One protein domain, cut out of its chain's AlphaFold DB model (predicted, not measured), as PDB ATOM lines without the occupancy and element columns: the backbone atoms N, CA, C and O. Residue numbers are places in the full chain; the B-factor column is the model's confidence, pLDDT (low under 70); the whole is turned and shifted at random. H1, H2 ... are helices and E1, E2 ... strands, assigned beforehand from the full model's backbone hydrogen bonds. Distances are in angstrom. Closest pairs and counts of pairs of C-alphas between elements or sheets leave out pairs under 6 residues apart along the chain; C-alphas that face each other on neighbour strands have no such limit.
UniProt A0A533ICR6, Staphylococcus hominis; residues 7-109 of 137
ATOM      1  N   ALA A   7     160.019 172.563 123.234       96.50
ATOM      2  CA  ALA A   7     159.920 173.956 123.656       96.50
ATOM      3  C   ALA A   7     159.097 174.796 122.668       96.50
ATOM      4  O   ALA A   7     158.079 175.366 123.057       96.50
ATOM      5  N   TYR A   8     159.463 174.787 121.379       96.88
ATOM      6  CA  TYR A   8     158.762 175.573 120.360       96.88
ATOM      7  C   TYR A   8     157.278 175.198 120.255       96.88
ATOM      8  O   TYR A   8     156.427 176.082 120.293       96.88
ATOM      9  N   LEU A   9     156.959 173.899 120.203       96.38
ATOM     10  CA  LEU A   9     155.576 173.417 120.171       96.38
ATOM     11  C   LEU A   9     154.784 173.926 121.380       96.38
ATOM     12  O   LEU A   9     153.709 174.499 121.216       96.38
ATOM     13  N   THR A  10     155.317 173.743 122.591       96.56
ATOM     14  CA  THR A  10     154.619 174.173 123.809       96.56
ATOM     15  C   THR A  10     154.411 175.684 123.856       96.56
ATOM     16  O   THR A  10     153.338 176.130 124.259       96.56
ATOM     17  N   THR A  11     155.377 176.471 123.371       97.00
ATOM     18  CA  THR A  11     155.245 177.926 123.247       97.00
ATOM     19  C   THR A  11     154.175 178.313 122.228       97.00
ATOM     20  O   THR A  11     153.313 179.124 122.547       97.00
ATOM     21  N   GLN A  12     154.167 177.718 121.031       97.19
ATOM     22  CA  GLN A  12     153.172 178.047 120.001       97.19
ATOM     23  C   GLN A  12     151.744 177.681 120.422       97.19
ATOM     24  O   GLN A  12     150.810 178.430 120.143       97.19
ATOM     25  N   VAL A  13     151.558 176.560 121.127       97.06
ATOM     26  CA  VAL A  13     150.241 176.188 121.667       97.06
ATOM     27  C   VAL A  13     149.777 177.194 122.724       97.06
ATOM     28  O   VAL A  13     148.615 177.591 122.703       97.06
ATOM     29  N   ALA A  14     150.670 177.649 123.609       96.06
ATOM     30  CA  ALA A  14     150.337 178.665 124.608       96.06
ATOM     31  C   ALA A  14     149.951 180.013 123.968       96.06
ATOM     32  O   ALA A  14     148.980 180.634 124.392       96.06
ATOM     33  N   GLU A  15     150.659 180.438 122.918       96.75
ATOM     34  CA  GLU A  15     150.310 181.644 122.155       96.75
ATOM     35  C   GLU A  15     148.951 181.503 121.450       96.75
ATOM     36  O   GLU A  15     148.136 182.425 121.473       96.75
ATOM     37  N   ALA A  16     148.667 180.338 120.855       96.19
ATOM     38  CA  ALA A  16     147.383 180.074 120.205       96.19
ATOM     39  C   ALA A  16     146.207 180.112 121.197       96.19
ATOM     40  O   ALA A  16     145.150 180.654 120.870       96.19
ATOM     41  N   GLU A  17     146.400 179.576 122.403       96.44
ATOM     42  CA  GLU A  17     145.426 179.622 123.499       96.44
ATOM     43  C   GLU A  17     145.195 181.050 124.012       96.44
ATOM     44  O   GLU A  17     144.063 181.451 124.268       96.44
ATOM     45  N   ALA A  18     146.252 181.866 124.100       96.19
ATOM     46  CA  ALA A  18     146.128 183.271 124.487       96.19
ATOM     47  C   ALA A  18     145.318 184.100 123.470       96.19
ATOM     48  O   ALA A  18     144.668 185.077 123.842       96.19
ATOM     49  N   GLN A  19     145.349 183.719 122.188       97.06
ATOM     50  CA  GLN A  19     144.577 184.372 121.127       97.06
ATOM     51  C   GLN A  19     143.122 183.893 121.065       97.06
ATOM     52  O   GLN A  19     142.228 184.687 120.770       97.06
ATOM     53  N   VAL A  20     142.884 182.602 121.309       97.44
ATOM     54  CA  VAL A  20     141.550 181.992 121.302       97.44
ATOM     55  C   VAL A  20     141.413 181.121 122.553       97.44
ATOM     56  O   VAL A  20     141.898 179.991 122.533       97.44
ATOM     57  N   PRO A  21     140.753 181.622 123.612       95.06
ATOM     58  CA  PRO A  21     140.577 180.873 124.853       95.06
ATOM     59  C   PRO A  21     139.851 179.539 124.655       95.06
ATOM     60  O   PRO A  21     138.950 179.437 123.820       95.06
ATOM     61  N   ASP A  22     140.226 178.549 125.466       93.06
ATOM     62  CA  ASP A  22     139.704 177.180 125.488       93.06
ATOM     63  C   ASP A  22     139.902 176.410 124.167       93.06
ATOM     64  O   ASP A  22     139.180 175.451 123.875       93.06
ATOM     65  N   ARG A  23     140.885 176.808 123.349       92.94
ATOM     66  CA  ARG A  23     141.162 176.178 122.055       92.94
ATOM     67  C   ARG A  23     142.120 175.004 122.187       92.94
ATOM     68  O   ARG A  23     141.827 173.931 121.665       92.94
ATOM     69  N   PHE A  24     143.267 175.198 122.836       94.50
ATOM     70  CA  PHE A  24     144.272 174.152 123.018       94.50
ATOM     71  C   PHE A  24     145.010 174.312 124.341       94.50
ATOM     72  O   PHE A  24     145.470 175.385 124.704       94.50
ATOM     73  N   LYS A  25     145.235 173.193 125.031       94.69
ATOM     74  CA  LYS A  25     146.008 173.176 126.271       94.69
ATOM     75  C   LYS A  25     147.126 172.152 126.197       94.69
ATOM     76  O   LYS A  25     146.897 170.997 125.845       94.69
ATOM     77  N   VAL A  26     148.328 172.564 126.594       96.56
ATOM     78  CA  VAL A  26     149.439 171.635 126.825       96.56
ATOM     79  C   VAL A  26     149.213 170.929 128.157       96.56
ATOM     80  O   VAL A  26     149.078 171.573 129.199       96.56
ATOM     81  N   LEU A  27     149.184 169.601 128.119       97.12
ATOM     82  CA  LEU A  27     149.054 168.742 129.289       97.12
ATOM     83  C   LEU A  27     150.249 167.791 129.334       97.12
ATOM     84  O   LEU A  27     150.474 167.033 128.394       97.12
ATOM     85  N   PHE A  28     151.010 167.821 130.428       97.62
ATOM     86  CA  PHE A  28     152.056 166.830 130.666       97.62
ATOM     87  C   PHE A  28     151.436 165.552 131.222       97.62
ATOM     88  O   PHE A  28     150.662 165.598 132.183       97.62
ATOM     89  N   VAL A  29     151.793 164.422 130.619       98.12
ATOM     90  CA  VAL A  29     151.259 163.101 130.952       98.12
ATOM     91  C   VAL A  29     152.408 162.192 131.375       98.12
ATOM     92  O   VAL A  29     153.445 162.168 130.715       98.12
ATOM     93  N   GLY A  30     152.236 161.462 132.475       97.50
ATOM     94  CA  GLY A  30     153.249 160.552 133.017       97.50
ATOM     95  C   GLY A  30     152.685 159.171 133.340       97.50
ATOM     96  O   GLY A  30     151.485 158.939 133.250       97.50
ATOM     97  N   GLU A  31     153.537 158.237 133.755       96.31
ATOM     98  CA  GLU A  31     153.078 156.946 134.307       96.31
ATOM     99  C   GLU A  31     152.366 157.127 135.659       96.31
ATOM    100  O   GLU A  31     151.476 156.361 136.020       96.31
ATOM    101  N   SER A  32     152.717 158.190 136.388       97.19
ATOM    102  CA  SER A  32     152.064 158.629 137.620       97.19
ATOM    103  C   SER A  32     151.973 160.157 137.662       97.19
ATOM    104  O   SER A  32     152.528 160.841 136.804       97.19
ATOM    105  N   LEU A  33     151.312 160.696 138.689       98.00
ATOM    106  CA  LEU A  33     151.266 162.140 138.968       98.00
ATOM    107  C   LEU A  33     152.488 162.642 139.764       98.00
ATOM    108  O   LEU A  33     152.523 163.792 140.195       98.00
ATOM    109  N   GLY A  34     153.479 161.777 140.006       98.12
ATOM    110  CA  GLY A  34     154.721 162.158 140.668       98.12
ATOM    111  C   GLY A  34     155.568 163.082 139.793       98.12
ATOM    112  O   GLY A  34     155.647 162.899 138.579       98.12
ATOM    113  N   ALA A  35     156.222 164.064 140.416       97.50
ATOM    114  CA  ALA A  35     157.147 164.950 139.724       97.50
ATOM    115  C   ALA A  35     158.306 164.158 139.096       97.50
ATOM    116  O   ALA A  35     158.882 163.263 139.719       97.50
ATOM    117  N   VAL A  36     158.669 164.521 137.869       96.12
ATOM    118  CA  VAL A  36     159.815 163.975 137.137       96.12
ATOM    119  C   VAL A  36     160.771 165.099 136.757       96.12
ATOM    120  O   VAL A  36     160.418 166.276 136.818       96.12
ATOM    121  N   ARG A  37     161.997 164.753 136.359       97.25
ATOM    122  CA  ARG A  37     162.988 165.730 135.896       97.25
ATOM    123  C   ARG A  37     163.356 165.509 134.439       97.25
ATOM    124  O   ARG A  37     163.590 164.378 134.009       97.25
ATOM    125  N   SER A  38     163.411 166.600 133.688       96.56
ATOM    126  CA  SER A  38     163.928 166.621 132.324       96.56
ATOM    127  C   SER A  38     165.457 166.480 132.290       96.56
ATOM    128  O   SER A  38     166.128 166.493 133.326       96.56
ATOM    129  N   LYS A  39     166.027 166.366 131.085       96.38
ATOM    130  CA  LYS A  39     167.479 166.256 130.867       96.38
ATOM    131  C   LYS A  39     168.235 167.494 131.372       96.38
ATOM    132  O   LYS A  39     169.311 167.354 131.940       96.38
ATOM    133  N   GLY A  40     167.658 168.680 131.208       96.56
ATOM    134  CA  GLY A  40     168.162 169.960 131.705       96.56
ATOM    135  C   GLY A  40     167.879 170.220 133.187       96.56
ATOM    136  O   GLY A  40     168.303 171.248 133.710       96.56
ATOM    137  N   GLY A  41     167.192 169.306 133.879       96.94
ATOM    138  CA  GLY A  41     166.921 169.402 135.314       96.94
ATOM    139  C   GLY A  41     165.656 170.179 135.687       96.94
ATOM    140  O   GLY A  41     165.473 170.478 136.867       96.94
ATOM    141  N   ILE A  42     164.777 170.479 134.727       97.06
ATOM    142  CA  ILE A  42     163.476 171.104 134.988       97.06
ATOM    143  C   ILE A  42     162.561 170.068 135.637       97.06
ATOM    144  O   ILE A  42     162.419 168.948 135.143       97.06
ATOM    145  N   GLU A  43     161.936 170.444 136.750       97.69
ATOM    146  CA  GLU A  43     160.892 169.636 137.369       97.69
ATOM    147  C   GLU A  43     159.583 169.790 136.591       97.69
ATOM    148  O   GLU A  43     159.101 170.900 136.367       97.69
ATOM    149  N   VAL A  44     159.015 168.663 136.174       96.50
ATOM    150  CA  VAL A  44     157.743 168.587 135.457       96.50
ATOM    151  C   VAL A  44     156.790 167.750 136.292       96.50
ATOM    152  O   VAL A  44     157.103 166.617 136.655       96.50
ATOM    153  N   VAL A  45     155.615 168.303 136.583       97.25
ATOM    154  CA  VAL A  45     154.550 167.602 137.305       97.25
ATOM    155  C   VAL A  45     153.478 167.195 136.296       97.25
ATOM    156  O   VAL A  45     152.817 168.078 135.738       97.25
ATOM    157  N   PRO A  46     153.300 165.891 136.024       97.88
ATOM    158  CA  PRO A  46     152.222 165.427 135.168       97.88
ATOM    159  C   PRO A  46     150.862 165.832 135.735       97.88
ATOM    160  O   PRO A  46     150.582 165.653 136.918       97.88
ATOM    161  N   CYS A  47     150.005 166.368 134.875       97.12
ATOM    162  CA  CYS A  47     148.625 166.696 135.228       97.12
ATOM    163  C   CYS A  47     147.665 165.518 135.024       97.12
ATOM    164  O   CYS A  47     146.552 165.544 135.541       97.12
ATOM    165  N   LEU A  48     148.095 164.509 134.263       97.62
ATOM    166  CA  LEU A  48     147.348 163.298 133.943       97.62
ATOM    167  C   LEU A  48     148.297 162.110 133.872       97.62
ATOM    168  O   LEU A  48     149.501 162.264 133.645       97.62
ATOM    169  N   THR A  49     147.737 160.919 134.008       98.31
ATOM    170  CA  THR A  49     148.447 159.671 133.760       98.31
ATOM    171  C   THR A  49     148.230 159.172 132.334       98.31
ATOM    172  O   THR A  49     147.253 159.518 131.666       98.31
ATOM    173  N   LEU A  50     149.125 158.306 131.864       98.44
ATOM    174  CA  LEU A  50     148.964 157.595 130.595       98.44
ATOM    175  C   LEU A  50     147.664 156.779 130.567       98.44
ATOM    176  O   LEU A  50     147.036 156.663 129.521       98.44
ATOM    177  N   GLN A  51     147.226 156.263 131.718       97.62
ATOM    178  CA  GLN A  51     145.952 155.557 131.831       97.62
ATOM    179  C   GLN A  51     144.751 156.499 131.654       97.62
ATOM    180  O   GLN A  51     143.795 156.130 130.974       97.62
ATOM    181  N   ASP A  52     144.812 157.718 132.201       97.44
ATOM    182  CA  ASP A  52     143.723 158.699 132.091       97.44
ATOM    183  C   ASP A  52     143.431 159.071 130.635       97.44
ATOM    184  O   ASP A  52     142.277 159.281 130.263       97.44
ATOM    185  N   ILE A  53     144.466 159.143 129.793       98.00
ATOM    186  CA  ILE A  53     144.320 159.610 128.411       98.00
ATOM    187  C   ILE A  53     143.828 158.534 127.434       98.00
ATOM    188  O   ILE A  53     143.344 158.885 126.364       98.00
ATOM    189  N   GLN A  54     143.877 157.244 127.785       96.62
ATOM    190  CA  GLN A  54     143.472 156.157 126.874       96.62
ATOM    191  C   GLN A  54     141.985 156.197 126.485       96.62
ATOM    192  O   GLN A  54     141.629 155.759 125.393       96.62
ATOM    193  N   ASN A  55     141.126 156.741 127.353       93.12
ATOM    194  CA  ASN A  55     139.678 156.838 127.124       93.12
ATOM    195  C   ASN A  55     139.210 158.251 126.740       93.12
ATOM    196  O   ASN A  55     138.008 158.485 126.612       93.12
ATOM    197  N   ARG A  56     140.132 159.211 126.602       95.69
ATOM    198  CA  ARG A  56     139.776 160.582 126.233       95.69
ATOM    199  C   ARG A  56     139.485 160.678 124.741       95.69
ATOM    200  O   ARG A  56     140.157 160.062 123.921       95.69
ATOM    201  N   THR A  57     138.495 161.495 124.407       95.19
ATOM    202  CA  THR A  57     138.054 161.759 123.030       95.19
ATOM    203  C   THR A  57     138.380 163.182 122.570       95.19
ATOM    204  O   THR A  57     138.107 163.537 121.430       95.19
ATOM    205  N   ASP A  58     138.984 163.993 123.442       95.50
ATOM    206  CA  ASP A  58     139.324 165.404 123.233       95.50
ATOM    207  C   ASP A  58     140.829 165.638 122.994       95.50
ATOM    208  O   ASP A  58     141.326 166.756 123.133       95.50
ATOM    209  N   ILE A  59     141.581 164.593 122.635       97.88
ATOM    210  CA  ILE A  59     143.021 164.691 122.370       97.88
ATOM    211  C   ILE A  59     143.247 165.095 120.913       97.88
ATOM    212  O   ILE A  59     143.071 164.292 120.002       97.88
ATOM    213  N   ALA A  60     143.698 166.331 120.699       96.62
ATOM    214  CA  ALA A  60     144.060 166.811 119.366       96.62
ATOM    215  C   ALA A  60     145.359 166.175 118.838       96.62
ATOM    216  O   ALA A  60     145.456 165.872 117.653       96.62
ATOM    217  N   ALA A  61     146.355 165.986 119.710       98.00
ATOM    218  CA  ALA A  61     147.624 165.346 119.380       98.00
ATOM    219  C   ALA A  61     148.297 164.753 120.628       98.00
ATOM    220  O   ALA A  61     148.136 165.276 121.734       98.00
ATOM    221  N   PHE A  62     149.095 163.703 120.441       98.38
ATOM    222  CA  PHE A  62     149.968 163.125 121.459       98.38
ATOM    223  C   PHE A  62     151.422 163.171 120.989       98.38
ATOM    224  O   PHE A  62     151.755 162.654 119.921       98.38
ATOM    225  N   VAL A  63     152.286 163.805 121.785       98.38
ATOM    226  CA  VAL A  63     153.676 164.093 121.413       98.38
ATOM    227  C   VAL A  63     154.636 163.441 122.399       98.38
ATOM    228  O   VAL A  63     154.534 163.676 123.601       98.38
ATOM    229  N   VAL A  64     155.586 162.651 121.891       98.25
ATOM    230  CA  VAL A  64     156.634 161.997 122.689       98.25
ATOM    231  C   VAL A  64     157.994 162.618 122.362       98.25
ATOM    232  O   VAL A  64     158.553 162.339 121.296       98.25
ATOM    233  N   PRO A  65     158.550 163.458 123.255       97.62
ATOM    234  CA  PRO A  65     159.890 163.993 123.074       97.62
ATOM    235  C   PRO A  65     160.958 162.916 123.268       97.62
ATOM    236  O   PRO A  65     160.710 161.854 123.836       97.62
ATOM    237  N   GLY A  66     162.179 163.218 122.861       97.25
ATOM    238  CA  GLY A  66     163.344 162.367 123.011       97.25
ATOM    239  C   GLY A  66     163.737 162.124 124.462       97.25
ATOM    240  O   GLY A  66     163.644 162.984 125.345       97.25
ATOM    241  N   ALA A  67     164.219 160.913 124.709       95.81
ATOM    242  CA  ALA A  67     164.895 160.506 125.927       95.81
ATOM    243  C   ALA A  67     165.790 159.301 125.619       95.81
ATOM    244  O   ALA A  67     165.519 158.538 124.693       95.81
ATOM    245  N   ASP A  68     166.810 159.100 126.447       93.19
ATOM    246  CA  ASP A  68     167.774 158.003 126.296       93.19
ATOM    247  C   ASP A  68     167.237 156.669 126.873       93.19
ATOM    248  O   ASP A  68     167.928 155.657 126.879       93.19
ATOM    249  N   THR A  69     165.994 156.657 127.375       94.81
ATOM    250  CA  THR A  69     165.408 155.558 128.163       94.81
ATOM    251  C   THR A  69     164.440 154.666 127.389       94.81
ATOM    252  O   THR A  69     163.900 153.739 127.975       94.81
ATOM    253  N   TYR A  70     164.158 154.947 126.113       95.81
ATOM    254  CA  TYR A  70     163.086 154.267 125.366       95.81
ATOM    255  C   TYR A  70     163.473 152.914 124.756       95.81
ATOM    256  O   TYR A  70     162.613 152.252 124.175       95.81
ATOM    257  N   PHE A  71     164.729 152.488 124.881       94.19
ATOM    258  CA  PHE A  71     165.182 151.199 124.348       94.19
ATOM    259  C   PHE A  71     164.584 150.006 125.102       94.19
ATOM    260  O   PHE A  71     164.272 149.002 124.473       94.19
ATOM    261  N   ASP A  72     164.317 150.161 126.402       93.50
ATOM    262  CA  ASP A  72     163.757 149.123 127.271       93.50
ATOM    263  C   ASP A  72     162.656 149.697 128.177       93.50
ATOM    264  O   ASP A  72     162.634 150.891 128.469       93.50
ATOM    265  N   GLY A  73     161.728 148.853 128.643       95.94
ATOM    266  CA  GLY A  73     160.630 149.271 129.525       95.94
ATOM    267  C   GLY A  73     159.611 150.192 128.840       95.94
ATOM    268  O   GLY A  73     159.409 150.093 127.629       95.94
ATOM    269  N   HIS A  74     158.976 151.087 129.612       97.00
ATOM    270  CA  HIS A  74     157.928 152.022 129.151       97.00
ATOM    271  C   HIS A  74     156.687 151.338 128.549       97.00
ATOM    272  O   HIS A  74     156.011 151.913 127.699       97.00
ATOM    273  N   GLU A  75     156.350 150.117 128.977       97.69
ATOM    274  CA  GLU A  75     155.236 149.340 128.395       97.69
ATOM    275  C   GLU A  75     153.893 150.084 128.461       97.69
ATOM    276  O   GLU A  75     153.123 150.069 127.502       97.69
ATOM    277  N   GLN A  76     153.647 150.842 129.537       98.00
ATOM    278  CA  GLN A  76     152.444 151.670 129.659       98.00
ATOM    279  C   GLN A  76     152.380 152.767 128.585       98.00
ATOM    280  O   GLN A  76     151.303 153.057 128.056       98.00
ATOM    281  N   LEU A  77     153.519 153.373 128.233       98.44
ATOM    282  CA  LEU A  77     153.603 154.341 127.139       98.44
ATOM    283  C   LEU A  77     153.368 153.654 125.792       98.44
ATOM    284  O   LEU A  77     152.583 154.161 124.995       98.44
ATOM    285  N   LEU A  78     153.999 152.498 125.551       98.25
ATOM    286  CA  LEU A  78     153.838 151.753 124.298       98.25
ATOM    287  C   LEU A  78     152.381 151.343 124.066       98.25
ATOM    288  O   LEU A  78     151.859 151.515 122.966       98.25
ATOM    289  N   ASP A  79     151.704 150.844 125.096       98.38
ATOM    290  CA  ASP A  79     150.293 150.476 125.000       98.38
ATOM    291  C   ASP A  79     149.395 151.697 124.801       98.38
ATOM    292  O   ASP A  79     148.469 151.654 123.989       98.38
ATOM    293  N   THR A  80     149.713 152.819 125.450       98.69
ATOM    294  CA  THR A  80     148.991 154.080 125.237       98.69
ATOM    295  C   THR A  80     149.145 154.573 123.797       98.69
ATOM    296  O   THR A  80     148.146 154.910 123.170       98.69
ATOM    297  N   ILE A  81     150.353 154.529 123.222       98.56
ATOM    298  CA  ILE A  81     150.596 154.868 121.810       98.56
ATOM    299  C   ILE A  81     149.731 153.999 120.886       98.56
ATOM    300  O   ILE A  81     149.063 154.528 119.998       98.56
ATOM    301  N   LYS A  82     149.677 152.678 121.116       98.19
ATOM    302  CA  LYS A  82     148.839 151.759 120.322       98.19
ATOM    303  C   LYS A  82     147.352 152.105 120.422       98.19
ATOM    304  O   LYS A  82     146.650 152.044 119.414       98.19
ATOM    305  N   VAL A  83     146.857 152.429 121.619       98.31
ATOM    306  CA  VAL A  83     145.451 152.807 121.839       98.31
ATOM    307  C   VAL A  83     145.122 154.115 121.124       98.31
ATOM    308  O   VAL A  83     144.159 154.163 120.365       98.31
ATOM    309  N   LEU A  84     145.949 155.147 121.289       98.38
ATOM    310  CA  LEU A  84     145.736 156.441 120.641       98.38
ATOM    311  C   LEU A  84     145.819 156.337 119.112       98.38
ATOM    312  O   LEU A  84     145.008 156.947 118.420       98.38
ATOM    313  N   ASN A  85     146.713 155.492 118.583       97.62
ATOM    314  CA  ASN A  85     146.770 155.193 117.151       97.62
ATOM    315  C   ASN A  85     145.468 154.549 116.642       97.62
ATOM    316  O   ASN A  85     144.968 154.918 115.585       97.62
ATOM    317  N   LYS A  86     144.885 153.609 117.401       96.81
ATOM    318  CA  LYS A  86     143.585 152.995 117.063       96.81
ATOM    319  C   LYS A  86     142.430 153.996 117.093       96.81
ATOM    320  O   LYS A  86     141.450 153.792 116.387       96.81
ATOM    321  N   HIS A  87     142.533 155.039 117.914       96.75
ATOM    322  CA  HIS A  87     141.573 156.142 117.973       96.75
ATOM    323  C   HIS A  87     141.873 157.255 116.956       96.75
ATOM    324  O   HIS A  87     141.252 158.311 117.030       96.75
ATOM    325  N   GLU A  88     142.814 157.039 116.031       96.12
ATOM    326  CA  GLU A  88     143.201 158.001 114.989       96.12
ATOM    327  C   GLU A  88     143.661 159.363 115.548       96.12
ATOM    328  O   GLU A  88     143.570 160.393 114.880       96.12
ATOM    329  N   VAL A  89     144.188 159.378 116.777       98.12
ATOM    330  CA  VAL A  89     144.800 160.574 117.369       98.12
ATOM    331  C   VAL A  89     146.073 160.909 116.600       98.12
ATOM    332  O   VAL A  89     146.869 160.025 116.289       98.12
ATOM    333  N   LEU A  90     146.310 162.196 116.333       97.50
ATOM    334  CA  LEU A  90     147.558 162.647 115.722       97.50
ATOM    335  C   LEU A  90     148.741 162.323 116.647       97.50
ATOM    336  O   LEU A  90     148.844 162.861 117.750       97.50
ATOM    337  N   LEU A  91     149.648 161.464 116.190       98.12
ATOM    338  CA  LEU A  91     150.836 161.062 116.938       98.12
ATOM    339  C   LEU A  91     152.083 161.750 116.383       98.12
ATOM    340  O   LEU A  91     152.329 161.714 115.180       98.12
ATOM    341  N   ALA A  92     152.902 162.321 117.263       97.75
ATOM    342  CA  ALA A  92     154.202 162.876 116.905       97.75
ATOM    343  C   ALA A  92     155.291 162.384 117.863       97.75
ATOM    344  O   ALA A  92     155.089 162.288 119.073       97.75
ATOM    345  N   ALA A  93     156.468 162.102 117.323       97.38
ATOM    346  CA  ALA A  93     157.639 161.738 118.101       97.38
ATOM    347  C   ALA A  93     158.882 162.393 117.514       97.38
ATOM    348  O   ALA A  93     158.986 162.568 116.302       97.38
ATOM    349  N   ILE A  94     159.831 162.724 118.381       96.81
ATOM    350  CA  ILE A  94     161.099 163.342 117.998       96.81
ATOM    351  C   ILE A  94     162.247 162.638 118.714       96.81
ATOM    352  O   ILE A  94     162.102 162.157 119.842       96.81
ATOM    353  N   CYS A  95     163.388 162.538 118.031       95.69
ATOM    354  CA  CYS A  95     164.611 161.955 118.569       95.69
ATOM    355  C   CYS A  95     164.374 160.542 119.132       95.69
ATOM    356  O   CYS A  95     163.758 159.704 118.470       95.69
ATOM    357  N   GLY A  96     164.804 160.262 120.366       95.62
ATOM    358  CA  GLY A  96     164.569 158.987 121.051       95.62
ATOM    359  C   GLY A  96     163.094 158.567 121.131       95.62
ATOM    360  O   GLY A  96     162.817 157.374 121.189       95.62
ATOM    361  N   GLY A  97     162.136 159.500 121.064       97.38
ATOM    362  CA  GLY A  97     160.705 159.179 121.051       97.38
ATOM    363  C   GLY A  97     160.305 158.313 119.853       97.38
ATOM    364  O   GLY A  97     159.393 157.492 119.950       97.38
ATOM    365  N   THR A  98     161.035 158.420 118.737       96.88
ATOM    366  CA  THR A  98     160.828 157.565 117.555       96.88
ATOM    367  C   THR A  98     161.103 156.086 117.851       96.88
ATOM    368  O   THR A  98     160.458 155.224 117.262       96.88
ATOM    369  N   VAL A  99     161.969 155.772 118.825       96.88
ATOM    370  CA  VAL A  99     162.203 154.398 119.306       96.88
ATOM    371  C   VAL A  99     160.964 153.860 120.018       96.88
ATOM    372  O   VAL A  99     160.577 152.717 119.783       96.88
ATOM    373  N   ALA A 100     160.291 154.679 120.834       97.31
ATOM    374  CA  ALA A 100     159.031 154.284 121.464       97.31
ATOM    375  C   ALA A 100     157.946 154.007 120.409       97.31
ATOM    376  O   ALA A 100     157.222 153.022 120.508       97.31
ATOM    377  N   PHE A 101     157.872 154.824 119.356       97.56
ATOM    378  CA  PHE A 101     156.922 154.614 118.260       97.56
ATOM    379  C   PHE A 101     157.244 153.352 117.448       97.56
ATOM    380  O   PHE A 101     156.338 152.582 117.126       97.56
ATOM    381  N   ALA A 102     158.526 153.099 117.170       96.75
ATOM    382  CA  ALA A 102     158.985 151.881 116.510       96.75
ATOM    383  C   ALA A 102     158.634 150.629 117.333       96.75
ATOM    384  O   ALA A 102     158.014 149.706 116.814       96.75
ATOM    385  N   ARG A 103     158.930 150.631 118.644       97.06
ATOM    386  CA  ARG A 103     158.577 149.536 119.570       97.06
ATOM    387  C   ARG A 103     157.065 149.349 119.731       97.06
ATOM    388  O   ARG A 103     156.606 148.233 119.955       97.06
ATOM    389  N   ALA A 104     156.280 150.421 119.612       97.12
ATOM    390  CA  ALA A 104     154.821 150.352 119.629       97.12
ATOM    391  C   ALA A 104     154.216 149.830 118.308       97.12
ATOM    392  O   ALA A 104     153.016 149.558 118.273       97.12
ATOM    393  N   GLY A 105     155.015 149.688 117.243       96.25
ATOM    394  CA  GLY A 105     154.586 149.218 115.920       96.25
ATOM    395  C   GLY A 105     153.855 150.269 115.077       96.25
ATOM    396  O   GLY A 105     153.356 149.965 113.999       96.25
ATOM    397  N   VAL A 106     153.778 151.528 115.527       96.25
ATOM    398  CA  VAL A 106     153.030 152.572 114.792       96.25
ATOM    399  C   VAL A 106     153.784 153.108 113.573       96.25
ATOM    400  O   VAL A 106     153.186 153.754 112.718       96.25
ATOM    401  N   LEU A 107     155.082 152.806 113.457       95.69
ATOM    402  CA  LEU A 107     155.888 153.143 112.278       95.69
ATOM    403  C   LEU A 107     155.820 152.081 111.172       95.69
ATOM    404  O   LEU A 107     156.280 152.332 110.058       95.69
ATOM    405  N   ASP A 108     155.229 150.912 111.440       93.81
ATOM    406  CA  ASP A 108     155.300 149.749 110.545       93.81
ATOM    407  C   ASP A 108     154.571 149.952 109.206       93.81
ATOM    408  O   ASP A 108     154.777 149.208 108.245       93.81
ATOM    409  N   HIS A 109     153.715 150.971 109.123       89.88
ATOM    410  CA  HIS A 109     152.846 151.214 107.970       89.88
ATOM    411  C   HIS A 109     152.884 152.661 107.466       89.88
ATOM    412  O   HIS A 109     152.038 153.053 106.661       89.88
TER     413      HIS A 109
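AT A GLANCE: This is residues 7 to 109 of the 137 residues of a protein of Staphylococcus hominis (UniProt A0A533ICR6). A small parallel sheet of two short strands, E1 and E2, has H3 and H4 packed over one side of it, these two helices at about a right angle to each other, with H2 next to H3. H1 lies out on the other side of the sheet, and residues 20 to 49, a long stretch with no named element, run from it to H2. The printed part has 103 residues, with four named helices and two named strands in the order H1, H2, E1, H3, E2, H4. The class is mostly helix, though under half of the residues are in named elements. The whole is compact, with a radius of gyration of the C-alphas of 13.8 A and spans of 39 by 33 by 23 A.

HOW THE PARTS SIT: E1, residues 61 to 64, and E2, residues 90 to 93, are parallel neighbours at 15 degrees. N 62 and O 90 are 2.8 A apart, and N 92 and O 62 are 2.9 A apart, both within hydrogen-bond range. With H3, residues 75 to 86, they form a strand-helix-strand unit, two parallel neighbour strands with a helix between them in the chain, and its crossover is right-handed. The closest C-alphas of H3 and E2 are those of Asn 85 and Leu 91, 7.1 A apart. H4, residues 97 to 103, touches H3, about perpendicular at 84 degrees, closest at the C-alphas of Leu 78 and Ala 100, 6.4 A; H3 touches H4 with residues 77 to 81 alone. The closest C-alphas of E1 and H4 are those of Val 64 and Gly 97, 5.2 A apart. H2, residues 50 to 53, touches H3 at Leu 50 and Thr 80, their closest C-alphas, 6.4 A; here H3 uses residues 76 to 80 alone. H1, residues 7 to 19, touches no helix and is apart from E1 and E2. In H1, H3 and H4 every O i to N i+4 pair is within hydrogen-bond range; H2 is too short for such a pair.

IN THESE COORDINATES: E1 is 10.2 A long from first to last C-alpha, E2 10.4 A, H3 16.7 A and H4 10.0 A. H1, the longest helix, measures 18.7 A from C-alpha 7 at (159.920, 173.956, 123.656) to C-alpha 19 at (144.577, 184.372, 121.127). H2 measures 5.5 A. H4 ends at C-alpha 103, (158.577, 149.536, 119.570).

THE WHOLE: The C-alphas farthest apart, of Gln 19 and Asp 72, are 40.6 A from each other. The printed part has no cut. The link from H1 to H2, 30 residues, is long; in it residues 29 to 30 pair in parallel with residues 48 to 49, and residues 36 to 37 pair antiparallel with 43 to 44. The links from H3 to E2 and from E2 to H4 are tight. The mean pLDDT of the printed part is 96.7, and no printed residue is under 70.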